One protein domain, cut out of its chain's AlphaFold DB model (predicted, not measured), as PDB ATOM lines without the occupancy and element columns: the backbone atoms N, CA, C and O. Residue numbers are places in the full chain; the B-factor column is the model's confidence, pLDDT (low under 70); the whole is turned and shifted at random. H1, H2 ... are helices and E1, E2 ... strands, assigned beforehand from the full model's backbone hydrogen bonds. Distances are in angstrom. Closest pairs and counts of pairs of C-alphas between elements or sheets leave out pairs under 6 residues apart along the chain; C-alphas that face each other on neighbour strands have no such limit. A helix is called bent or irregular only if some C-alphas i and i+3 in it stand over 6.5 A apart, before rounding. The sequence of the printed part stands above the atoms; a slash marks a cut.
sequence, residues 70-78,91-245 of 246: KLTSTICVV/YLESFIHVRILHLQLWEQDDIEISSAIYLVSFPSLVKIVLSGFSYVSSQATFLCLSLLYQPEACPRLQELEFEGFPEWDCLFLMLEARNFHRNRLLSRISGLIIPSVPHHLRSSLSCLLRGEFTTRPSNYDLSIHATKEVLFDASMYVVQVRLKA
ATOM      1  N   LYS A  70     -55.793  55.176  36.503       97.25
ATOM      2  CA  LYS A  70     -54.822  55.408  35.436       97.25
ATOM      3  C   LYS A  70     -53.881  56.533  35.834       97.25
ATOM      4  O   LYS A  70     -54.341  57.624  36.159       97.25
ATOM      5  N   LEU A  71     -52.589  56.257  35.745       94.38
ATOM      6  CA  LEU A  71     -51.541  57.261  35.818       94.38
ATOM      7  C   LEU A  71     -50.864  57.335  34.452       94.38
ATOM      8  O   LEU A  71     -50.433  56.311  33.925       94.38
ATOM      9  N   THR A  72     -50.808  58.528  33.878       93.50
ATOM     10  CA  THR A  72     -50.050  58.819  32.664       93.50
ATOM     11  C   THR A  72     -48.909  59.747  33.045       93.50
ATOM     12  O   THR A  72     -49.157  60.812  33.601       93.50
ATOM     13  N   SER A  73     -47.679  59.332  32.787       88.56
ATOM     14  CA  SER A  73     -46.482  60.111  33.086       88.56
ATOM     15  C   SER A  73     -45.748  60.375  31.787       88.56
ATOM     16  O   SER A  73     -45.343  59.433  31.101       88.56
ATOM     17  N   THR A  74     -45.613  61.643  31.430       84.00
ATOM     18  CA  THR A  74     -44.746  62.054  30.335       84.00
ATOM     19  C   THR A  74     -43.325  62.088  30.871       84.00
ATOM     20  O   THR A  74     -43.021  62.921  31.702       84.00
ATOM     21  N   ILE A  75     -42.457  61.173  30.458       74.06
ATOM     22  CA  ILE A  75     -41.071  61.135  30.926       74.06
ATOM     23  C   ILE A  75     -40.204  61.842  29.887       74.06
ATOM     24  O   ILE A  75     -40.118  61.399  28.738       74.06
ATOM     25  N   CYS A  76     -39.535  62.913  30.313       56.88
ATOM     26  CA  CYS A  76     -38.441  63.506  29.558       56.88
ATOM     27  C   CYS A  76     -37.160  62.716  29.853       56.88
ATOM     28  O   CYS A  76     -36.690  62.677  30.994       56.88
ATOM     29  N   VAL A  77     -36.606  62.041  28.846       54.62
ATOM     30  CA  VAL A  77     -35.381  61.251  29.014       54.62
ATOM     31  C   VAL A  77     -34.172  62.171  28.840       54.62
ATOM     32  O   VAL A  77     -33.584  62.243  27.768       54.62
ATOM     33  N   VAL A  78     -33.821  62.922  29.887       44.03
ATOM     34  CA  VAL A  78     -32.650  63.817  29.865       44.03
ATOM     35  C   VAL A  78     -31.404  63.062  30.348       44.03
ATOM     36  O   VAL A  78     -31.396  62.501  31.445       44.03
ATOM     37  N   TYR A  91     -40.489  49.032  50.207       51.47
ATOM     38  CA  TYR A  91     -41.818  48.878  49.622       51.47
ATOM     39  C   TYR A  91     -42.899  49.759  50.269       51.47
ATOM     40  O   TYR A  91     -43.834  49.264  50.898       51.47
ATOM     41  N   LEU A  92     -42.803  51.073  50.102       55.66
ATOM     42  CA  LEU A  92     -43.859  52.000  50.416       55.66
ATOM     43  C   LEU A  92     -44.978  51.615  49.462       55.66
ATOM     44  O   LEU A  92     -44.752  51.346  48.279       55.66
ATOM     45  N   GLU A  93     -46.174  51.483  50.013       65.38
ATOM     46  CA  GLU A  93     -47.402  51.151  49.301       65.38
ATOM     47  C   GLU A  93     -47.814  52.327  48.389       65.38
ATOM     48  O   GLU A  93     -48.895  52.910  48.494       65.38
ATOM     49  N   SER A  94     -46.907  52.723  47.500       69.62
ATOM     50  CA  SER A  94     -47.061  53.764  46.507       69.62
ATOM     51  C   SER A  94     -48.055  53.288  45.460       69.62
ATOM     52  O   SER A  94     -48.106  52.112  45.102       69.62
ATOM     53  N   PHE A  95     -48.892  54.207  44.981       86.12
ATOM     54  CA  PHE A  95     -49.783  53.961  43.846       86.12
ATOM     55  C   PHE A  95     -50.668  52.700  43.967       86.12
ATOM     56  O   PHE A  95     -51.042  52.102  42.957       86.12
ATOM     57  N   ILE A  96     -51.066  52.307  45.187       90.06
ATOM     58  CA  ILE A  96     -51.839  51.079  45.469       90.06
ATOM     59  C   ILE A  96     -53.128  50.919  44.665       90.06
ATOM     60  O   ILE A  96     -53.623  49.800  44.523       90.06
ATOM     61  N   HIS A  97     -53.699  52.006  44.156       93.38
ATOM     62  CA  HIS A  97     -54.956  51.979  43.414       93.38
ATOM     63  C   HIS A  97     -54.777  52.011  41.896       93.38
ATOM     64  O   HIS A  97     -55.705  51.608  41.177       93.38
ATOM     65  N   VAL A  98     -53.588  52.408  41.425       94.31
ATOM     66  CA  VAL A  98     -53.254  52.512  40.005       94.31
ATOM     67  C   VAL A  98     -53.219  51.114  39.399       94.31
ATOM     68  O   VAL A  98     -52.554  50.202  39.886       94.31
ATOM     69  N   ARG A  99     -53.980  50.941  38.318       97.25
ATOM     70  CA  ARG A  99     -54.102  49.683  37.567       97.25
ATOM     71  C   ARG A  99     -53.481  49.774  36.184       97.25
ATOM     72  O   ARG A  99     -53.099  48.743  35.634       97.25
ATOM     73  N   ILE A 100     -53.407  50.978  35.628       97.94
ATOM     74  CA  ILE A 100     -52.827  51.247  34.317       97.94
ATOM     75  C   ILE A 100     -51.799  52.360  34.480       97.94
ATOM     76  O   ILE A 100     -52.151  53.459  34.909       97.94
ATOM     77  N   LEU A 101     -50.559  52.066  34.111       95.00
ATOM     78  CA  LEU A 101     -49.478  53.035  34.021       95.00
ATOM     79  C   LEU A 101     -49.190  53.261  32.543       95.00
ATOM     80  O   LEU A 101     -48.927  52.313  31.807       95.00
ATOM     81  N   HIS A 102     -49.279  54.507  32.107       94.12
ATOM     82  CA  HIS A 102     -48.973  54.910  30.746       94.12
ATOM     83  C   HIS A 102     -47.764  55.840  30.788       94.12
ATOM     84  O   HIS A 102     -47.850  56.952  31.286       94.12
ATOM     85  N   LEU A 103     -46.628  55.358  30.308       89.69
ATOM     86  CA  LEU A 103     -45.392  56.113  30.201       89.69
ATOM     87  C   LEU A 103     -45.292  56.670  28.781       89.69
ATOM     88  O   LEU A 103     -45.286  55.905  27.814       89.69
ATOM     89  N   GLN A 104     -45.265  57.992  28.659       87.31
ATOM     90  CA  GLN A 104     -45.145  58.690  27.388       87.31
ATOM     91  C   GLN A 104     -43.755  59.317  27.284       87.31
ATOM     92  O   GLN A 104     -43.427  60.226  28.031       87.31
ATOM     93  N   LEU A 105     -42.928  58.814  26.378       82.44
ATOM     94  CA  LEU A 105     -41.542  59.236  26.206       82.44
ATOM     95  C   LEU A 105     -41.464  60.417  25.242       82.44
ATOM     96  O   LEU A 105     -41.945  60.305  24.111       82.44
ATOM     97  N   TRP A 106     -40.864  61.526  25.679       75.06
ATOM     98  CA  TRP A 106     -40.584  62.703  24.848       75.06
ATOM     99  C   TRP A 106     -39.060  62.867  24.650       75.06
ATOM    100  O   TRP A 106     -38.304  62.709  25.608       75.06
ATOM    101  N   GLU A 107     -38.615  63.149  23.418       64.62
ATOM    102  CA  GLU A 107     -37.215  63.428  23.055       64.62
ATOM    103  C   GLU A 107     -37.007  64.938  23.041       64.62
ATOM    104  O   GLU A 107     -37.879  65.700  22.614       64.62
ATOM    105  N   GLN A 108     -35.837  65.353  23.511       60.59
ATOM    106  CA  GLN A 108     -35.314  66.687  23.290       60.59
ATOM    107  C   GLN A 108     -34.145  66.528  22.312       60.59
ATOM    108  O   GLN A 108     -33.225  65.768  22.603       60.59
ATOM    109  N   ASP A 109     -34.232  67.205  21.165       54.09
ATOM    110  CA  ASP A 109     -33.567  66.908  19.878       54.09
ATOM    111  C   ASP A 109     -32.024  66.736  19.846       54.09
ATOM    112  O   ASP A 109     -31.476  66.547  18.768       54.09
ATOM    113  N   ASP A 110     -31.284  66.743  20.957       54.31
ATOM    114  CA  ASP A 110     -29.808  66.773  20.930       54.31
ATOM    115  C   ASP A 110     -29.118  65.927  22.020       54.31
ATOM    116  O   ASP A 110     -27.955  66.159  22.359       54.31
ATOM    117  N   ILE A 111     -29.815  64.954  22.617       52.28
ATOM    118  CA  ILE A 111     -29.336  64.303  23.840       52.28
ATOM    119  C   ILE A 111     -29.298  62.765  23.734       52.28
ATOM    120  O   ILE A 111     -30.312  62.110  23.516       52.28
ATOM    121  N   GLU A 112     -28.114  62.173  23.961       52.84
ATOM    122  CA  GLU A 112     -27.922  60.719  24.067       52.84
ATOM    123  C   GLU A 112     -28.778  60.127  25.203       52.84
ATOM    124  O   GLU A 112     -28.514  60.319  26.389       52.84
ATOM    125  N   ILE A 113     -29.813  59.373  24.832       53.12
ATOM    126  CA  ILE A 113     -30.784  58.728  25.725       53.12
ATOM    127  C   ILE A 113     -30.078  57.682  26.615       53.12
ATOM    128  O   ILE A 113     -29.930  56.525  26.223       53.12
ATOM    129  N   SER A 114     -29.651  58.069  27.821       53.59
ATOM    130  CA  SER A 114     -28.982  57.175  28.788       53.59
ATOM    131  C   SER A 114     -29.825  56.815  30.017       53.59
ATOM    132  O   SER A 114     -29.425  55.958  30.807       53.59
ATOM    133  N   SER A 115     -31.000  57.421  30.204       57.69
ATOM    134  CA  SER A 115     -31.790  57.204  31.420       57.69
ATOM    135  C   SER A 115     -32.626  55.932  31.293       57.69
ATOM    136  O   SER A 115     -33.441  55.813  30.385       57.69
ATOM    137  N   ALA A 116     -32.430  54.971  32.193       63.97
ATOM    138  CA  ALA A 116     -33.239  53.758  32.255       63.97
ATOM    139  C   ALA A 116     -34.556  54.012  33.010       63.97
ATOM    140  O   ALA A 116     -34.569  54.699  34.031       63.97
ATOM    141  N   ILE A 117     -35.664  53.424  32.542       67.12
ATOM    142  CA  ILE A 117     -36.913  53.383  33.315       67.12
ATOM    143  C   ILE A 117     -36.743  52.437  34.505       67.12
ATOM    144  O   ILE A 117     -36.635  51.216  34.344       67.12
ATOM    145  N   TYR A 118     -36.828  53.003  35.704       68.81
ATOM    146  CA  TYR A 118     -36.950  52.260  36.951       68.81
ATOM    147  C   TYR A 118     -38.393  52.320  37.439       68.81
ATOM    148  O   TYR A 118     -39.002  53.388  37.508       68.81
ATOM    149  N   LEU A 119     -38.957  51.157  37.755       72.31
ATOM    150  CA  LEU A 119     -40.298  51.081  38.316       72.31
ATOM    151  C   LEU A 119     -40.230  51.227  39.833       72.31
ATOM    152  O   LEU A 119     -39.493  50.509  40.504       72.31
ATOM    153  N   VAL A 120     -41.061  52.114  40.368       78.69
ATOM    154  CA  VAL A 120     -41.425  52.102  41.788       78.69
ATOM    155  C   VAL A 120     -42.475  51.015  42.059       78.69
ATOM    156  O   VAL A 120     -42.957  50.348  41.141       78.69
ATOM    157  N   SER A 121     -42.844  50.818  43.325       85.12
ATOM    158  CA  SER A 121     -43.886  49.861  43.708       85.12
ATOM    159  C   SER A 121     -45.262  50.294  43.180       85.12
ATOM    160  O   SER A 121     -45.724  51.395  43.472       85.12
ATOM    161  N   PHE A 122     -45.931  49.415  42.428       90.94
ATOM    162  CA  PHE A 122     -47.338  49.522  42.039       90.94
ATOM    163  C   PHE A 122     -48.081  48.194  42.314       90.94
ATOM    164  O   PHE A 122     -48.287  47.369  41.410       90.94
ATOM    165  N   PRO A 123     -48.559  47.970  43.551       91.38
ATOM    166  CA  PRO A 123     -49.119  46.682  43.976       91.38
ATOM    167  C   PRO A 123     -50.349  46.207  43.183       91.38
ATOM    168  O   PRO A 123     -50.587  45.003  43.051       91.38
ATOM    169  N   SER A 124     -51.140  47.140  42.644       94.44
ATOM    170  CA  SER A 124     -52.365  46.847  41.879       94.44
ATOM    171  C   SER A 124     -52.225  46.998  40.369       94.44
ATOM    172  O   SER A 124     -53.228  46.849  39.662       94.44
ATOM    173  N   LEU A 125     -51.018  47.269  39.867       96.00
ATOM    174  CA  LEU A 125     -50.798  47.489  38.446       96.00
ATOM    175  C   LEU A 125     -51.103  46.228  37.652       96.00
ATOM    176  O   LEU A 125     -50.613  45.152  37.975       96.00
ATOM    177  N   VAL A 126     -51.911  46.369  36.608       98.12
ATOM    178  CA  VAL A 126     -52.307  45.277  35.710       98.12
ATOM    179  C   VAL A 126     -51.716  45.479  34.323       98.12
ATOM    180  O   VAL A 126     -51.388  44.493  33.662       98.12
ATOM    181  N   LYS A 127     -51.561  46.735  33.895       98.31
ATOM    182  CA  LYS A 127     -51.098  47.086  32.556       98.31
ATOM    183  C   LYS A 127     -50.063  48.204  32.587       98.31
ATOM    184  O   LYS A 127     -50.305  49.233  33.220       98.31
ATOM    185  N   ILE A 128     -48.977  48.023  31.840       95.81
ATOM    186  CA  ILE A 128     -48.053  49.102  31.476       95.81
ATOM    187  C   ILE A 128     -48.183  49.363  29.977       95.81
ATOM    188  O   ILE A 128     -48.180  48.429  29.177       95.81
ATOM    189  N   VAL A 129     -48.313  50.636  29.619       94.62
ATOM    190  CA  VAL A 129     -48.256  51.133  28.244       94.62
ATOM    191  C   VAL A 129     -47.034  52.029  28.139       94.62
ATOM    192  O   VAL A 129     -46.928  52.992  28.892       94.62
ATOM    193  N   LEU A 130     -46.131  51.721  27.219       90.88
ATOM    194  CA  LEU A 130     -44.993  52.555  26.863       90.88
ATOM    195  C   LEU A 130     -45.215  53.088  25.448       90.88
ATOM    196  O   LEU A 130     -45.266  52.312  24.492       90.88
ATOM    197  N   SER A 131     -45.363  54.402  25.333       88.25
ATOM    198  CA  SER A 131     -45.576  55.117  24.070       88.25
ATOM    199  C   SER A 131     -44.552  56.230  23.903       88.25
ATOM    200  O   SER A 131     -44.046  56.729  24.906       88.25
ATOM    201  N   GLY A 132     -44.317  56.675  22.676       76.00
ATOM    202  CA  GLY A 132     -43.291  57.664  22.340       76.00
ATOM    203  C   GLY A 132     -41.991  57.025  21.828       76.00
ATOM    204  O   GLY A 132     -41.509  56.048  22.397       76.00
ATOM    205  N   PHE A 133     -41.464  57.613  20.746       68.19
ATOM    206  CA  PHE A 133     -40.283  57.260  19.928       68.19
ATOM    207  C   PHE A 133     -40.190  55.842  19.333       68.19
ATOM    208  O   PHE A 133     -40.697  54.853  19.859       68.19
ATOM    209  N   SER A 134     -39.548  55.774  18.156       56.75
ATOM    210  CA  SER A 134     -39.644  54.684  17.178       56.75
ATOM    211  C   SER A 134     -38.393  53.801  17.032       56.75
ATOM    212  O   SER A 134     -37.260  54.215  17.257       56.75
ATOM    213  N   TYR A 135     -38.647  52.600  16.506       52.59
ATOM    214  CA  TYR A 135     -37.749  51.585  15.926       52.59
ATOM    215  C   TYR A 135     -36.950  50.697  16.885       52.59
ATOM    216  O   TYR A 135     -37.016  49.481  16.729       52.59
ATOM    217  N   VAL A 136     -36.268  51.231  17.896       53.97
ATOM    218  CA  VAL A 136     -35.631  50.417  18.953       53.97
ATOM    219  C   VAL A 136     -35.721  51.206  20.246       53.97
ATOM    220  O   VAL A 136     -35.004  52.182  20.441       53.97
ATOM    221  N   SER A 137     -36.648  50.822  21.120       65.44
ATOM    222  CA  SER A 137     -36.827  51.540  22.376       65.44
ATOM    223  C   SER A 137     -35.931  50.884  23.414       65.44
ATOM    224  O   SER A 137     -36.313  49.888  24.030       65.44
ATOM    225  N   SER A 138     -34.740  51.455  23.626       77.56
ATOM    226  CA  SER A 138     -33.889  51.118  24.778       77.56
ATOM    227  C   SER A 138     -34.704  51.124  26.076       77.56
ATOM    228  O   SER A 138     -34.508  50.277  26.939       77.56
ATOM    229  N   GLN A 139     -35.719  51.987  26.160       80.81
ATOM    230  CA  GLN A 139     -36.662  52.061  27.270       80.81
ATOM    231  C   GLN A 139     -37.562  50.830  27.419       80.81
ATOM    232  O   GLN A 139     -37.773  50.369  28.540       80.81
ATOM    233  N   ALA A 140     -38.057  50.249  26.322       86.69
ATOM    234  CA  ALA A 140     -38.790  48.982  26.382       86.69
ATOM    235  C   ALA A 140     -37.886  47.846  26.892       86.69
ATOM    236  O   ALA A 140     -38.321  47.026  27.705       86.69
ATOM    237  N   THR A 141     -36.618  47.828  26.468       88.38
ATOM    238  CA  THR A 141     -35.606  46.886  26.973       88.38
ATOM    239  C   THR A 141     -35.333  47.101  28.462       88.38
ATOM    240  O   THR A 141     -35.415  46.148  29.236       88.38
ATOM    241  N   PHE A 142     -35.088  48.341  28.895       85.81
ATOM    242  CA  PHE A 142     -34.861  48.668  30.305       85.81
ATOM    243  C   PHE A 142     -36.062  48.321  31.176       85.81
ATOM    244  O   PHE A 142     -35.889  47.750  32.247       85.81
ATOM    245  N   LEU A 143     -37.281  48.566  30.701       88.12
ATOM    246  CA  LEU A 143     -38.491  48.141  31.396       88.12
ATOM    247  C   LEU A 143     -38.552  46.610  31.547       88.12
ATOM    248  O   LEU A 143     -38.898  46.120  32.624       88.12
ATOM    249  N   CYS A 144     -38.188  45.848  30.509       92.44
ATOM    250  CA  CYS A 144     -38.095  44.386  30.607       92.44
ATOM    251  C   CYS A 144     -37.055  43.955  31.652       92.44
ATOM    252  O   CYS A 144     -37.338  43.064  32.451       92.44
ATOM    253  N   LEU A 145     -35.887  44.599  31.687       90.56
ATOM    254  CA  LEU A 145     -34.844  44.326  32.679       90.56
ATOM    255  C   LEU A 145     -35.297  44.684  34.101       90.56
ATOM    256  O   LEU A 145     -35.154  43.865  35.007       90.56
ATOM    257  N   SER A 146     -35.920  45.845  34.300       87.50
ATOM    258  CA  SER A 146     -36.487  46.258  35.590       87.50
ATOM    259  C   SER A 146     -37.506  45.235  36.104       87.50
ATOM    260  O   SER A 146     -37.447  44.826  37.263       87.50
ATOM    261  N   LEU A 147     -38.390  44.735  35.233       91.25
ATOM    262  CA  LEU A 147     -39.363  43.692  35.582       91.25
ATOM    263  C   LEU A 147     -38.737  42.309  35.807       91.25
ATOM    264  O   LEU A 147     -39.296  41.516  36.567       91.25
ATOM    265  N   LEU A 148     -37.613  42.008  35.150       92.19
ATOM    266  CA  LEU A 148     -36.847  40.778  35.358       92.19
ATOM    267  C   LEU A 148     -36.160  40.780  36.729       92.19
ATOM    268  O   LEU A 148     -36.197  39.768  37.426       92.19
ATOM    269  N   TYR A 149     -35.548  41.902  37.116       88.62
ATOM    270  CA  TYR A 149     -34.811  42.017  38.375       88.62
ATOM    271  C   TYR A 149     -35.707  42.271  39.591       88.62
ATOM    272  O   TYR A 149     -35.339  41.877  40.696       88.62
ATOM    273  N   GLN A 150     -36.858  42.925  39.411       87.00
ATOM    274  CA  GLN A 150     -37.767  43.304  40.501       87.00
ATOM    275  C   GLN A 150     -39.239  43.016  40.152       87.00
ATOM    276  O   GLN A 150     -40.071  43.930  40.090       87.00
ATOM    277  N   PRO A 151     -39.619  41.747  39.921       89.81
ATOM    278  CA  PRO A 151     -40.987  41.413  39.538       89.81
ATOM    279  C   PRO A 151     -42.026  41.735  40.630       89.81
ATOM    280  O   PRO A 151     -43.201  41.952  40.300       89.81
ATOM    281  N   GLU A 152     -41.610  41.796  41.902       89.81
ATOM    282  CA  GLU A 152     -42.431  42.132  43.074       89.81
ATOM    283  C   GLU A 152     -42.878  43.593  43.114       89.81
ATOM    284  O   GLU A 152     -43.876  43.880  43.772       89.81
ATOM    285  N   ALA A 153     -42.204  44.504  42.401       85.94
ATOM    286  CA  ALA A 153     -42.622  45.904  42.326       85.94
ATOM    287  C   ALA A 153     -44.010  46.041  41.680       85.94
ATOM    288  O   ALA A 153     -44.788  46.919  42.033       85.94
ATOM    289  N   CYS A 154     -44.352  45.146  40.751       92.38
ATOM    290  CA  CYS A 154     -45.638  45.137  40.056       92.38
ATOM    291  C   CYS A 154     -46.237  43.724  40.087       92.38
ATOM    292  O   CYS A 154     -46.325  43.067  39.048       92.38
ATOM    293  N   PRO A 155     -46.658  43.199  41.250       94.06
ATOM    294  CA  PRO A 155     -46.961  41.779  41.410       94.06
ATOM    295  C   PRO A 155     -48.201  41.346  40.618       94.06
ATOM    296  O   PRO A 155     -48.306  40.193  40.212       94.06
ATOM    297  N   ARG A 156     -49.129  42.265  40.327       96.75
ATOM    298  CA  ARG A 156     -50.375  41.987  39.590       96.75
ATOM    299  C   ARG A 156     -50.307  42.249  38.083       96.75
ATOM    300  O   ARG A 156     -51.323  42.075  37.402       96.75
ATOM    301  N   LEU A 157     -49.135  42.632  37.569       97.75
ATOM    302  CA  LEU A 157     -48.939  42.976  36.163       97.75
ATOM    303  C   LEU A 157     -49.214  41.767  35.264       97.75
ATOM    304  O   LEU A 157     -48.701  40.676  35.518       97.75
ATOM    305  N   GLN A 158     -50.023  41.987  34.226       98.19
ATOM    306  CA  GLN A 158     -50.506  40.961  33.293       98.19
ATOM    307  C   GLN A 158     -50.390  41.378  31.823       98.19
ATOM    308  O   GLN A 158     -50.292  40.513  30.953       98.19
ATOM    309  N   GLU A 159     -50.418  42.680  31.537       98.50
ATOM    310  CA  GLU A 159     -50.396  43.207  30.175       98.50
ATOM    311  C   GLU A 159     -49.258  44.219  29.985       98.50
ATOM    312  O   GLU A 159     -49.076  45.136  30.791       98.50
ATOM    313  N   LEU A 160     -48.525  44.065  28.885       97.19
ATOM    314  CA  LEU A 160     -47.527  45.018  28.409       97.19
ATOM    315  C   LEU A 160     -47.918  45.511  27.017       97.19
ATOM    316  O   LEU A 160     -48.339  44.728  26.162       97.19
ATOM    317  N   GLU A 161     -47.768  46.806  26.792       95.44
ATOM    318  CA  GLU A 161     -47.958  47.433  25.491       95.44
ATOM    319  C   GLU A 161     -46.778  48.349  25.200       95.44
ATOM    320  O   GLU A 161     -46.508  49.255  25.983       95.44
ATOM    321  N   PHE A 162     -46.078  48.097  24.097       91.62
ATOM    322  CA  PHE A 162     -44.953  48.905  23.643       91.62
ATOM    323  C   PHE A 162     -45.249  49.454  22.251       91.62
ATOM    324  O   PHE A 162     -45.663  48.715  21.358       91.62
ATOM    325  N   GLU A 163     -45.010  50.746  22.056       87.12
ATOM    326  CA  GLU A 163     -45.001  51.368  20.728       87.12
ATOM    327  C   GLU A 163     -43.667  51.137  19.993       87.12
ATOM    328  O   GLU A 163     -43.618  51.171  18.767       87.12
ATOM    329  N   GLY A 164     -42.595  50.828  20.731       81.69
ATOM    330  CA  GLY A 164     -41.298  50.402  20.202       81.69
ATOM    331  C   GLY A 164     -41.014  48.910  20.410       81.69
ATOM    332  O   GLY A 164     -41.804  48.178  21.007       81.69
ATOM    333  N   PHE A 165     -39.854  48.457  19.935       81.56
ATOM    334  CA  PHE A 165     -39.397  47.076  20.108       81.56
ATOM    335  C   PHE A 165     -38.386  46.986  21.260       81.56
ATOM    336  O   PHE A 165     -37.399  47.728  21.227       81.56
ATOM    337  N   PRO A 166     -38.599  46.104  22.258       88.25
ATOM    338  CA  PRO A 166     -37.543  45.724  23.186       88.25
ATOM    339  C   PRO A 166     -36.552  44.780  22.495       88.25
ATOM    340  O   PRO A 166     -36.867  44.153  21.479       88.25
ATOM    341  N   GLU A 167     -35.383  44.595  23.099       89.38
ATOM    342  CA  GLU A 167     -34.531  43.457  22.765       89.38
ATOM    343  C   GLU A 167     -35.256  42.147  23.105       89.38
ATOM    344  O   GLU A 167     -35.812  41.965  24.197       89.38
ATOM    345  N   TRP A 168     -35.302  41.234  22.132       91.62
ATOM    346  CA  TRP A 168     -36.109  40.022  22.239       91.62
ATOM    347  C   TRP A 168     -35.600  39.085  23.329       91.62
ATOM    348  O   TRP A 168     -36.401  38.466  24.019       91.62
ATOM    349  N   ASP A 169     -34.292  38.979  23.523       91.31
ATOM    350  CA  ASP A 169     -33.715  38.162  24.588       91.31
ATOM    351  C   ASP A 169     -34.092  38.662  25.988       91.31
ATOM    352  O   ASP A 169     -34.466  37.842  26.830       91.31
ATOM    353  N   CYS A 170     -34.097  39.978  26.211       92.06
ATOM    354  CA  CYS A 170     -34.565  40.603  27.447       92.06
ATOM    355  C   CYS A 170     -36.056  40.334  27.686       92.06
ATOM    356  O   CYS A 170     -36.447  39.944  28.791       92.06
ATOM    357  N   LEU A 171     -36.892  40.475  26.650       94.50
ATOM    358  CA  LEU A 171     -38.322  40.164  26.734       94.50
ATOM    359  C   LEU A 171     -38.563  38.685  27.072       94.50
ATOM    360  O   LEU A 171     -39.361  38.381  27.961       94.50
ATOM    361  N   PHE A 172     -37.879  37.764  26.387       95.19
ATOM    362  CA  PHE A 172     -38.001  36.326  26.638       95.19
ATOM    363  C   PHE A 172     -37.548  35.966  28.054       95.19
ATOM    364  O   PHE A 172     -38.292  35.291  28.760       95.19
ATOM    365  N   LEU A 173     -36.386  36.462  28.494       94.50
ATOM    366  CA  LEU A 173     -35.883  36.242  29.854       94.50
ATOM    367  C   LEU A 173     -36.876  36.725  30.912       94.50
ATOM    368  O   LEU A 173     -37.161  35.998  31.862       94.50
ATOM    369  N   MET A 174     -37.428  37.928  30.739       95.81
ATOM    370  CA  MET A 174     -38.411  38.497  31.660       95.81
ATOM    371  C   MET A 174     -39.695  37.658  31.704       95.81
ATOM    372  O   MET A 174     -40.159  37.303  32.791       95.81
ATOM    373  N   LEU A 175     -40.246  37.278  30.543       96.25
ATOM    374  CA  LEU A 175     -41.440  36.431  30.470       96.25
ATOM    375  C   LEU A 175     -41.197  35.051  31.088       96.25
ATOM    376  O   LEU A 175     -42.042  34.570  31.837       96.25
ATOM    377  N   GLU A 176     -40.053  34.422  30.810       94.75
ATOM    378  CA  GLU A 176     -39.666  33.130  31.384       94.75
ATOM    379  C   GLU A 176     -39.557  33.219  32.912       94.75
ATOM    380  O   GLU A 176     -40.211  32.458  33.634       94.75
ATOM    381  N   ALA A 177     -38.780  34.184  33.408       93.56
ATOM    382  CA  ALA A 177     -38.558  34.375  34.836       93.56
ATOM    383  C   ALA A 177     -39.869  34.638  35.583       93.56
ATOM    384  O   ALA A 177     -40.101  34.055  36.642       93.56
ATOM    385  N   ARG A 178     -40.746  35.474  35.016       94.19
ATOM    386  CA  ARG A 178     -42.002  35.871  35.653       94.19
ATOM    387  C   ARG A 178     -43.102  34.819  35.518       94.19
ATOM    388  O   ARG A 178     -43.743  34.481  36.512       94.19
ATOM    389  N   ASN A 179     -43.338  34.280  34.321       95.81
ATOM    390  CA  ASN A 179     -44.477  33.382  34.078       95.81
ATOM    391  C   ASN A 179     -44.294  31.999  34.711       95.81
ATOM    392  O   ASN A 179     -45.289  31.345  35.046       95.81
ATOM    393  N   PHE A 180     -43.043  31.580  34.916       93.69
ATOM    394  CA  PHE A 180     -42.688  30.322  35.577       93.69
ATOM    395  C   PHE A 180     -42.104  30.529  36.979       93.69
ATOM    396  O   PHE A 180     -41.555  29.591  37.568       93.69
ATOM    397  N   HIS A 181     -42.247  31.733  37.543       90.44
ATOM    398  CA  HIS A 181     -41.782  32.018  38.891       90.44
ATOM    399  C   HIS A 181     -42.478  31.118  39.924       90.44
ATOM    400  O   HIS A 181     -43.671  30.818  39.830       90.44
ATOM    401  N   ARG A 182     -41.744  30.703  40.965       88.50
ATOM    402  CA  ARG A 182     -42.304  29.865  42.045       88.50
ATOM    403  C   ARG A 182     -43.267  30.636  42.952       88.50
ATOM    404  O   ARG A 182     -44.154  30.035  43.559       88.50
ATOM    405  N   ASN A 183     -43.090  31.953  43.049       88.38
ATOM    406  CA  ASN A 183     -43.957  32.826  43.834       88.38
ATOM    407  C   ASN A 183     -45.328  32.976  43.157       88.38
ATOM    408  O   ASN A 183     -45.465  33.695  42.171       88.38
ATOM    409  N   ARG A 184     -46.355  32.338  43.728       86.44
ATOM    410  CA  ARG A 184     -47.738  32.384  43.220       86.44
ATOM    411  C   ARG A 184     -48.438  33.733  43.424       86.44
ATOM    412  O   ARG A 184     -49.543  33.905  42.920       86.44
ATOM    413  N   LEU A 185     -47.831  34.662  44.165       90.31
ATOM    414  CA  LEU A 185     -48.348  36.026  44.318       90.31
ATOM    415  C   LEU A 185     -48.097  36.880  43.068       90.31
ATOM    416  O   LEU A 185     -48.780  37.885  42.875       90.31
ATOM    417  N   LEU A 186     -47.151  36.473  42.217       94.00
ATOM    418  CA  LEU A 186     -46.880  37.136  40.951       94.00
ATOM    419  C   LEU A 186     -47.861  36.649  39.883       94.00
ATOM    420  O   LEU A 186     -47.988  35.456  39.607       94.00
ATOM    421  N   SER A 187     -48.549  37.599  39.262       96.50
ATOM    422  CA  SER A 187     -49.371  37.348  38.087       96.50
ATOM    423  C   SER A 187     -48.485  37.151  36.863       96.50
ATOM    424  O   SER A 187     -47.500  37.868  36.657       96.50
ATOM    425  N   ARG A 188     -48.868  36.177  36.036       96.50
ATOM    426  CA  ARG A 188     -48.237  35.936  34.739       96.50
ATOM    427  C   ARG A 188     -48.591  37.060  33.775       96.50
ATOM    428  O   ARG A 188     -49.734  37.517  33.754       96.50
ATOM    429  N   ILE A 189     -47.640  37.432  32.935       97.81
ATOM    430  CA  ILE A 189     -47.903  38.266  31.768       97.81
ATOM    431  C   ILE A 189     -48.528  37.381  30.694       97.81
ATOM    432  O   ILE A 189     -47.919  36.416  30.231       97.81
ATOM    433  N   SER A 190     -49.758  37.716  30.319       96.94
ATOM    434  CA  SER A 190     -50.587  36.968  29.366       96.94
ATOM    435  C   SER A 190     -51.009  37.801  28.153       96.94
ATOM    436  O   SER A 190     -51.547  37.257  27.180       96.94
ATOM    437  N   GLY A 191     -50.758  39.113  28.190       97.31
ATOM    438  CA  GLY A 191     -51.015  40.038  27.093       97.31
ATOM    439  C   GLY A 191     -49.767  40.825  26.714       97.31
ATOM    440  O   GLY A 191     -49.137  41.448  27.567       97.31
ATOM    441  N   LEU A 192     -49.451  40.826  25.421       96.56
ATOM    442  CA  LEU A 192     -48.382  41.632  24.844       96.56
ATOM    443  C   LEU A 192     -48.896  42.319  23.577       96.56
ATOM    444  O   LEU A 192     -49.420  41.665  22.670       96.56
ATOM    445  N   ILE A 193     -48.758  43.638  23.522       94.62
ATOM    446  CA  ILE A 193     -49.079  44.456  22.353       94.62
ATOM    447  C   ILE A 193     -47.788  45.133  21.919       94.62
ATOM    448  O   ILE A 193     -47.212  45.892  22.688       94.62
ATOM    449  N   ILE A 194     -47.328  44.833  20.709       90.69
ATOM    450  CA  ILE A 194     -46.129  45.433  20.120       90.69
ATOM    451  C   ILE A 194     -46.358  45.652  18.623       90.69
ATOM    452  O   ILE A 194     -47.250  45.012  18.050       90.69
ATOM    453  N   PRO A 195     -45.590  46.529  17.953       86.00
ATOM    454  CA  PRO A 195     -45.879  46.882  16.567       86.00
ATOM    455  C   PRO A 195     -45.766  45.675  15.638       86.00
ATOM    456  O   PRO A 195     -46.638  45.443  14.812       86.00
ATOM    457  N   SER A 196     -44.734  44.849  15.819       84.38
ATOM    458  CA  SER A 196     -44.544  43.626  15.043       84.38
ATOM    459  C   SER A 196     -43.826  42.544  15.845       84.38
ATOM    460  O   SER A 196     -43.156  42.812  16.839       84.38
ATOM    461  N   VAL A 197     -43.972  41.299  15.402       87.88
ATOM    462  CA  VAL A 197     -43.259  40.138  15.938       87.88
ATOM    463  C   VAL A 197     -42.665  39.367  14.758       87.88
ATOM    464  O   VAL A 197     -43.445  38.926  13.893       87.88
ATOM    465  N   PRO A 198     -41.336  39.141  14.726       88.12
ATOM    466  CA  PRO A 198     -40.700  38.288  13.735       88.12
ATOM    467  C   PRO A 198     -41.359  36.913  13.678       88.12
ATOM    468  O   PRO A 198     -41.652  36.310  14.712       88.12
ATOM    469  N   HIS A 199     -41.631  36.421  12.467       87.50
ATOM    470  CA  HIS A 199     -42.458  35.228  12.269       87.50
ATOM    471  C   HIS A 199     -41.941  34.014  13.054       87.50
ATOM    472  O   HIS A 199     -42.733  33.314  13.688       87.50
ATOM    473  N   HIS A 200     -40.621  33.800  13.073       86.94
ATOM    474  CA  HIS A 200     -39.986  32.689  13.787       86.94
ATOM    475  C   HIS A 200     -40.136  32.767  15.312       86.94
ATOM    476  O   HIS A 200     -40.086  31.734  15.972       86.94
ATOM    477  N   LEU A 201     -40.383  33.954  15.877       91.25
ATOM    478  CA  LEU A 201     -40.561  34.151  17.321       91.25
ATOM    479  C   LEU A 201     -42.020  34.028  17.777       91.25
ATOM    480  O   LEU A 201     -42.271  33.790  18.959       91.25
ATOM    481  N   ARG A 202     -42.995  34.163  16.863       90.94
ATOM    482  CA  ARG A 202     -44.435  34.216  17.199       90.94
ATOM    483  C   ARG A 202     -44.911  33.000  17.982       90.94
ATOM    484  O   ARG A 202     -45.636  33.161  18.961       90.94
ATOM    485  N   SER A 203     -44.508  31.801  17.558       91.88
ATOM    486  CA  SER A 203     -44.914  30.563  18.230       91.88
ATOM    487  C   SER A 203     -44.382  30.526  19.659       91.88
ATOM    488  O   SER A 203     -45.156  30.335  20.594       91.88
ATOM    489  N   SER A 204     -43.083  30.772  19.841       93.69
ATOM    490  CA  SER A 204     -42.456  30.711  21.161       93.69
ATOM    491  C   SER A 204     -43.002  31.782  22.107       93.69
ATOM    492  O   SER A 204     -43.349  31.467  23.243       93.69
ATOM    493  N   LEU A 205     -43.185  33.021  21.632       94.12
ATOM    494  CA  LEU A 205     -43.822  34.086  22.417       94.12
ATOM    495  C   LEU A 205     -45.265  33.737  22.795       94.12
ATOM    496  O   LEU A 205     -45.662  33.926  23.943       94.12
ATOM    497  N   SER A 206     -46.048  33.192  21.859       94.44
ATOM    498  CA  SER A 206     -47.421  32.772  22.149       94.44
ATOM    499  C   SER A 206     -47.472  31.675  23.215       94.44
ATOM    500  O   SER A 206     -48.350  31.729  24.074       94.44
ATOM    501  N   CYS A 207     -46.559  30.700  23.184       94.50
ATOM    502  CA  CYS A 207     -46.464  29.668  24.221       94.50
ATOM    503  C   CYS A 207     -46.143  30.287  25.590       94.50
ATOM    504  O   CYS A 207     -46.862  30.033  26.557       94.50
ATOM    505  N   LEU A 208     -45.141  31.175  25.662       94.94
ATOM    506  CA  LEU A 208     -44.769  31.853  26.910       94.94
ATOM    507  C   LEU A 208     -45.935  32.650  27.514       94.94
ATOM    508  O   LEU A 208     -46.173  32.560  28.719       94.94
ATOM    509  N   LEU A 209     -46.701  33.374  26.690       96.12
ATOM    510  CA  LEU A 209     -47.877  34.142  27.134       96.12
ATOM    511  C   LEU A 209     -49.037  33.246  27.600       96.12
ATOM    512  O   LEU A 209     -49.820  33.653  28.457       96.12
ATOM    513  N   ARG A 210     -49.136  32.011  27.091       94.25
ATOM    514  CA  ARG A 210     -50.063  30.982  27.603       94.25
ATOM    515  C   ARG A 210     -49.551  30.283  28.867       94.25
ATOM    516  O   ARG A 210     -50.276  29.498  29.473       94.25
ATOM    517  N   GLY A 211     -48.323  30.573  29.299       91.62
ATOM    518  CA  GLY A 211     -47.673  29.873  30.407       91.62
ATOM    519  C   GLY A 211     -47.271  28.441  30.052       91.62
ATOM    520  O   GLY A 211     -47.231  27.582  30.934       91.62
ATOM    521  N   GLU A 212     -47.000  28.183  28.774       92.94
ATOM    522  CA  GLU A 212     -46.484  26.919  28.257       92.94
ATOM    523  C   GLU A 212     -44.971  27.024  28.080       92.94
ATOM    524  O   GLU A 212     -44.464  27.972  27.474       92.94
ATOM    525  N   PHE A 213     -44.237  26.046  28.609       85.00
ATOM    526  CA  PHE A 213     -42.799  25.982  28.391       85.00
ATOM    527  C   PHE A 213     -42.525  25.594  26.936       85.00
ATOM    528  O   PHE A 213     -43.099  24.637  26.418       85.00
ATOM    529  N   THR A 214     -41.634  26.326  26.282       84.62
ATOM    530  CA  THR A 214     -41.206  26.074  24.904       84.62
ATOM    531  C   THR A 214     -39.692  26.113  24.849       84.62
ATOM    532  O   THR A 214     -39.056  26.789  25.658       84.62
ATOM    533  N   THR A 215     -39.095  25.418  23.884       84.69
ATOM    534  CA  THR A 215     -37.674  25.610  23.598       84.69
ATOM    535  C   THR A 215     -37.461  27.068  23.209       84.69
ATOM    536  O   THR A 215     -38.078  27.570  22.262       84.69
ATOM    537  N   ARG A 216     -36.624  27.759  23.982       86.75
ATOM    538  CA  ARG A 216     -36.244  29.136  23.703       86.75
ATOM    539  C   ARG A 216     -35.474  29.187  22.374       86.75
ATOM    540  O   ARG A 216     -34.593  28.348  22.173       86.75
ATOM    541  N   PRO A 217     -35.780  30.144  21.477       90.69
ATOM    542  CA  PRO A 217     -34.945  30.415  20.309       90.69
ATOM    543  C   PRO A 217     -33.493  30.695  20.718       90.69
ATOM    544  O   PRO A 217     -33.231  31.130  21.843       90.69
ATOM    545  N   SER A 218     -32.533  30.452  19.827       88.31
ATOM    546  CA  SER A 218     -31.132  30.716  20.163       88.31
ATOM    547  C   SER A 218     -30.892  32.218  20.377       88.31
ATOM    548  O   SER A 218     -31.617  33.057  19.844       88.31
ATOM    549  N   ASN A 219     -29.840  32.589  21.114       86.75
ATOM    550  CA  ASN A 219     -29.470  34.005  21.250       86.75
ATOM    551  C   ASN A 219     -29.173  34.657  19.889       86.75
ATOM    552  O   ASN A 219     -29.388  35.853  19.725       86.75
ATOM    553  N   TYR A 220     -28.731  33.873  18.898       86.31
ATOM    554  CA  TYR A 220     -28.604  34.351  17.525       86.31
ATOM    555  C   TYR A 220     -29.972  34.727  16.943       86.31
ATOM    556  O   TYR A 220     -30.121  35.845  16.457       86.31
ATOM    557  N   ASP A 221     -30.983  33.862  17.076       84.44
ATOM    558  CA  ASP A 221     -32.347  34.101  16.569       84.44
ATOM    559  C   ASP A 221     -33.056  35.284  17.245       84.44
ATOM    560  O   ASP A 221     -33.946  35.895  16.646       84.44
ATOM    561  N   LEU A 222     -32.679  35.584  18.493       86.06
ATOM    562  CA  LEU A 222     -33.189  36.708  19.288       86.06
ATOM    563  C   LEU A 222     -32.423  38.015  19.033       86.06
ATOM    564  O   LEU A 222     -32.893  39.085  19.411       86.06
ATOM    565  N   SER A 223     -31.257  37.945  18.388       82.62
ATOM    566  CA  SER A 223     -30.434  39.122  18.125       82.62
ATOM    567  C   SER A 223     -31.087  40.076  17.120       82.62
ATOM    568  O   SER A 223     -31.873  39.684  16.248       82.62
ATOM    569  N   ILE A 224     -30.674  41.345  17.171       76.81
ATOM    570  CA  ILE A 224     -31.031  42.347  16.156       76.81
ATOM    571  C   ILE A 224     -30.634  41.859  14.756       76.81
ATOM    572  O   ILE A 224     -31.362  42.079  13.793       76.81
ATOM    573  N   HIS A 225     -29.518  41.132  14.624       79.56
ATOM    574  CA  HIS A 225     -29.058  40.646  13.324       79.56
ATOM    575  C   HIS A 225     -30.046  39.672  12.669       79.56
ATOM    576  O   HIS A 225     -30.306  39.790  11.473       79.56
ATOM    577  N   ALA A 226     -30.612  38.740  13.440       78.31
ATOM    578  CA  ALA A 226     -31.590  37.775  12.935       78.31
ATOM    579  C   ALA A 226     -32.987  38.383  12.726       78.31
ATOM    580  O   ALA A 226     -33.800  37.831  11.990       78.31
ATOM    581  N   THR A 227     -33.274  39.526  13.356       79.38
ATOM    582  CA  THR A 227     -34.586  40.193  13.292       79.38
ATOM    583  C   THR A 227     -34.597  41.444  12.410       79.38
ATOM    584  O   THR A 227     -35.662  42.018  12.177       79.38
ATOM    585  N   LYS A 228     -33.439  41.822  11.846       78.44
ATOM    586  CA  LYS A 228     -33.236  43.038  11.044       78.44
ATOM    587  C   LYS A 228     -34.240  43.182   9.902       78.44
ATOM    588  O   LYS A 228     -34.752  44.269   9.686       78.44
ATOM    589  N   GLU A 229     -34.552  42.097   9.193       74.31
ATOM    590  CA  GLU A 229     -35.432  42.156   8.020       74.31
ATOM    591  C   GLU A 229     -36.834  42.627   8.397       74.31
ATOM    592  O   GLU A 229     -37.434  43.379   7.649       74.31
ATOM    593  N   VAL A 230     -37.315  42.259   9.587       69.81
ATOM    594  CA  VAL A 230     -38.624  42.681  10.101       69.81
ATOM    595  C   VAL A 230     -38.560  44.087  10.697       69.81
ATOM    596  O   VAL A 230     -39.507  44.853  10.550       69.81
ATOM    597  N   LEU A 231     -37.453  44.440  11.358       67.50
ATOM    598  CA  LEU A 231     -37.253  45.778  11.934       67.50
ATOM    599  C   LEU A 231     -37.169  46.870  10.853       67.50
ATOM    600  O   LEU A 231     -37.667  47.979  11.053       67.50
ATOM    601  N   PHE A 232     -36.578  46.544   9.700       69.50
ATOM    602  CA  PHE A 232     -36.363  47.465   8.579       69.50
ATOM    603  C   PHE A 232     -37.346  47.263   7.406       69.50
ATOM    604  O   PHE A 232     -37.129  47.820   6.329       69.50
ATOM    605  N   ASP A 233     -38.420  46.481   7.579       67.00
ATOM    606  CA  ASP A 233     -39.454  46.307   6.550       67.00
ATOM    607  C   ASP A 233     -40.415  47.507   6.511       67.00
ATOM    608  O   ASP A 233     -41.247  47.702   7.399       67.00
ATOM    609  N   ALA A 234     -40.350  48.263   5.411       60.81
ATOM    610  CA  ALA A 234     -41.201  49.416   5.116       60.81
ATOM    611  C   ALA A 234     -42.714  49.148   5.160       60.81
ATOM    612  O   ALA A 234     -43.503  50.064   5.400       60.81
ATOM    613  N   SER A 235     -43.139  47.908   4.918       60.19
ATOM    614  CA  SER A 235     -44.553  47.527   4.852       60.19
ATOM    615  C   SER A 235     -45.174  47.202   6.217       60.19
ATOM    616  O   SER A 235     -46.399  47.159   6.350       60.19
ATOM    617  N   MET A 236     -44.349  47.019   7.252       52.03
ATOM    618  CA  MET A 236     -44.784  46.659   8.607       52.03
ATOM    619  C   MET A 236     -45.328  47.844   9.417       52.03
ATOM    620  O   MET A 236     -45.986  47.643  10.437       52.03
ATOM    621  N   TYR A 237     -45.126  49.077   8.952       51.44
ATOM    622  CA  TYR A 237     -45.407  50.312   9.696       51.44
ATOM    623  C   TYR A 237     -46.892  50.734   9.742       51.44
ATOM    624  O   TYR A 237     -47.198  51.878  10.065       51.44
ATOM    625  N   VAL A 238     -47.828  49.826   9.430       48.50
ATOM    626  CA  VAL A 238     -49.276  50.127   9.339       48.50
ATOM    627  C   VAL A 238     -50.142  49.248  10.261       48.50
ATOM    628  O   VAL A 238     -51.317  49.551  10.462       48.50
ATOM    629  N   VAL A 239     -49.611  48.173  10.869       52.69
ATOM    630  CA  VAL A 239     -50.440  47.181  11.590       52.69
ATOM    631  C   VAL A 239     -49.849  46.810  12.951       52.69
ATOM    632  O   VAL A 239     -48.856  46.100  13.012       52.69
ATOM    633  N   GLN A 240     -50.502  47.220  14.044       54.56
ATOM    634  CA  GLN A 240     -50.187  46.742  15.397       54.56
ATOM    635  C   GLN A 240     -50.577  45.268  15.576       54.56
ATOM    636  O   GLN A 240     -51.678  44.854  15.193       54.56
ATOM    637  N   VAL A 241     -49.719  44.481  16.232       66.75
ATOM    638  CA  VAL A 241     -49.994  43.074  16.547       66.75
ATOM    639  C   VAL A 241     -50.370  42.926  18.020       66.75
ATOM    640  O   VAL A 241     -49.616  43.272  18.928       66.75
ATOM    641  N   ARG A 242     -51.548  42.349  18.273       72.00
ATOM    642  CA  ARG A 242     -52.032  42.034  19.622       72.00
ATOM    643  C   ARG A 242     -51.934  40.538  19.884       72.00
ATOM    644  O   ARG A 242     -52.684  39.759  19.294       72.00
ATOM    645  N   LEU A 243     -51.052  40.143  20.798       76.81
ATOM    646  CA  LEU A 243     -50.948  38.768  21.280       76.81
ATOM    647  C   LEU A 243     -51.654  38.645  22.635       76.81
ATOM    648  O   LEU A 243     -51.397  39.407  23.568       76.81
ATOM    649  N   LYS A 244     -52.569  37.680  22.737       62.34
ATOM    650  CA  LYS A 244     -53.251  37.309  23.979       62.34
ATOM    651  C   LYS A 244     -53.294  35.794  24.106       62.34
ATOM    652  O   LYS A 244     -53.553  35.110  23.113       62.34
ATOM    653  N   ALA A 245     -53.104  35.289  25.322       64.50
ATOM    654  CA  ALA A 245     -53.559  33.945  25.656       64.50
ATOM    655  C   ALA A 245     -55.080  33.869  25.408       64.50
ATOM    656  O   ALA A 245     -55.821  34.741  25.870       64.50
TER     657      ALA A 245
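AT A GLANCE: This is residues 70 to 78 and 91 to 245 of the 246 residues of an uncharacterized protein of Serendipita vermifera MAFF 305830 (UniProt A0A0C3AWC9). One twisted sheet of six strands stands as a wall, with H1, H2 and H3 side by side along one of its faces and the other face bare of named helices. The short helices H4 and H5 follow at one end of this helix layer, and the unnamed residues 107 to 126 loop back from E2 to E3 on the helices' side. The printed part has 164 residues with five named helices and six named strands, in the order E1 E2 E3 H1 E4 H2 E5 H3 H4 H5 E6, and under half of the residues are in these elements. The sheet is mixed, in the order E1 E2 E3 E4 E5 E6, with its last pair antiparallel; the class is mixed, helices and strands. The whole is compact, with a radius of gyration of the C-alphas of 15.5 A and spans of 44 by 43 by 25 A.

IN THESE COORDINATES: E1, residues 70 to 76, begins with C-alpha 70 at (-54.822, 55.408, 35.436) and is 19.2 A long from first to last C-alpha. E2, residues 100 to 106, measures 19.3 A, and E3, residues 127 to 131, 12.9 A. H1, residues 138 to 149, begins with C-alpha 138 at (-33.889, 51.118, 24.778) and measures 16.4 A. E4, residues 159 to 162, comes before H2, residues 168 to 179, which is 15.9 A long. E5, residues 191 to 194, leads to H3, residues 199 to 209, also 15.9 A. H3 is only just irregular, with C-alphas 200 and 203 7.0 A apart. H4 holds residues 219 to 222 and H5 residues 224 to 231; H5 is irregular, with C-alphas 226 and 229 7.6 A apart. E6, residues 241 to 244, ends with C-alpha 244 at (-53.251, 37.309, 23.979).

HOW THE PARTS SIT: E1 and E6 are the edge strands of the sheet. E1 and E2 are parallel, with N 73 and O 102 at 2.8 A. E2 and E3 are parallel, with N 103 and O 129 at 2.8 A. E3 and E4 are parallel, with N 130 and O 161 at 2.8 A, and E4 and E5 too, with N 162 and O 193 at 2.9 A. E5 and E6 are antiparallel at 171 degrees, with N 243 and O 192 at 2.9 A. E3, H1, E4 and E4, H2, E5 are strand-helix-strand units, two parallel neighbour strands joined through a helix, each with a right-handed crossover. H1 is on the sheet but only grazes it, with residues 139 to 144; H3 only grazes it too, with residues 202 to 209. H2 is not on the sheet and is the hub, touching three helices. It touches H1 at Met 174 and Leu 148, closest C-alphas 4.6 A apart, at a shallow tilt of 30 degrees, the same way. It touches H3 at Leu 175 and Leu 208, closest C-alphas 6.7 A apart, at a shallow tilt of 19 degrees, the same way. With residues 168 to 169 alone it only just touches H4, with 3 pairs of C-alphas within 8 A, the closest being Trp 168 and Leu 222 at 5.3 A. H5 is near H3, and H1 and H3 are apart. Every O i to N i+4 pair is within hydrogen-bond range in H1 and H2, against 5 of 7 in H3 and 2 of 4 in H5; H4 is too short for such a pair.

THE WHOLE: The C-alphas farthest apart, of Leu 92 and Ser 235, lie 45.8 A from each other. Residues 79 to 90 are not printed, and C-alphas 78 and 91 stand 26.4 A apart across this cut. The links E2 to E3 and H2 to E5 are long. The mean pLDDT of the printed part is 82.5; 38 residues are under 70, among them 107 to 118 and 230 to 241.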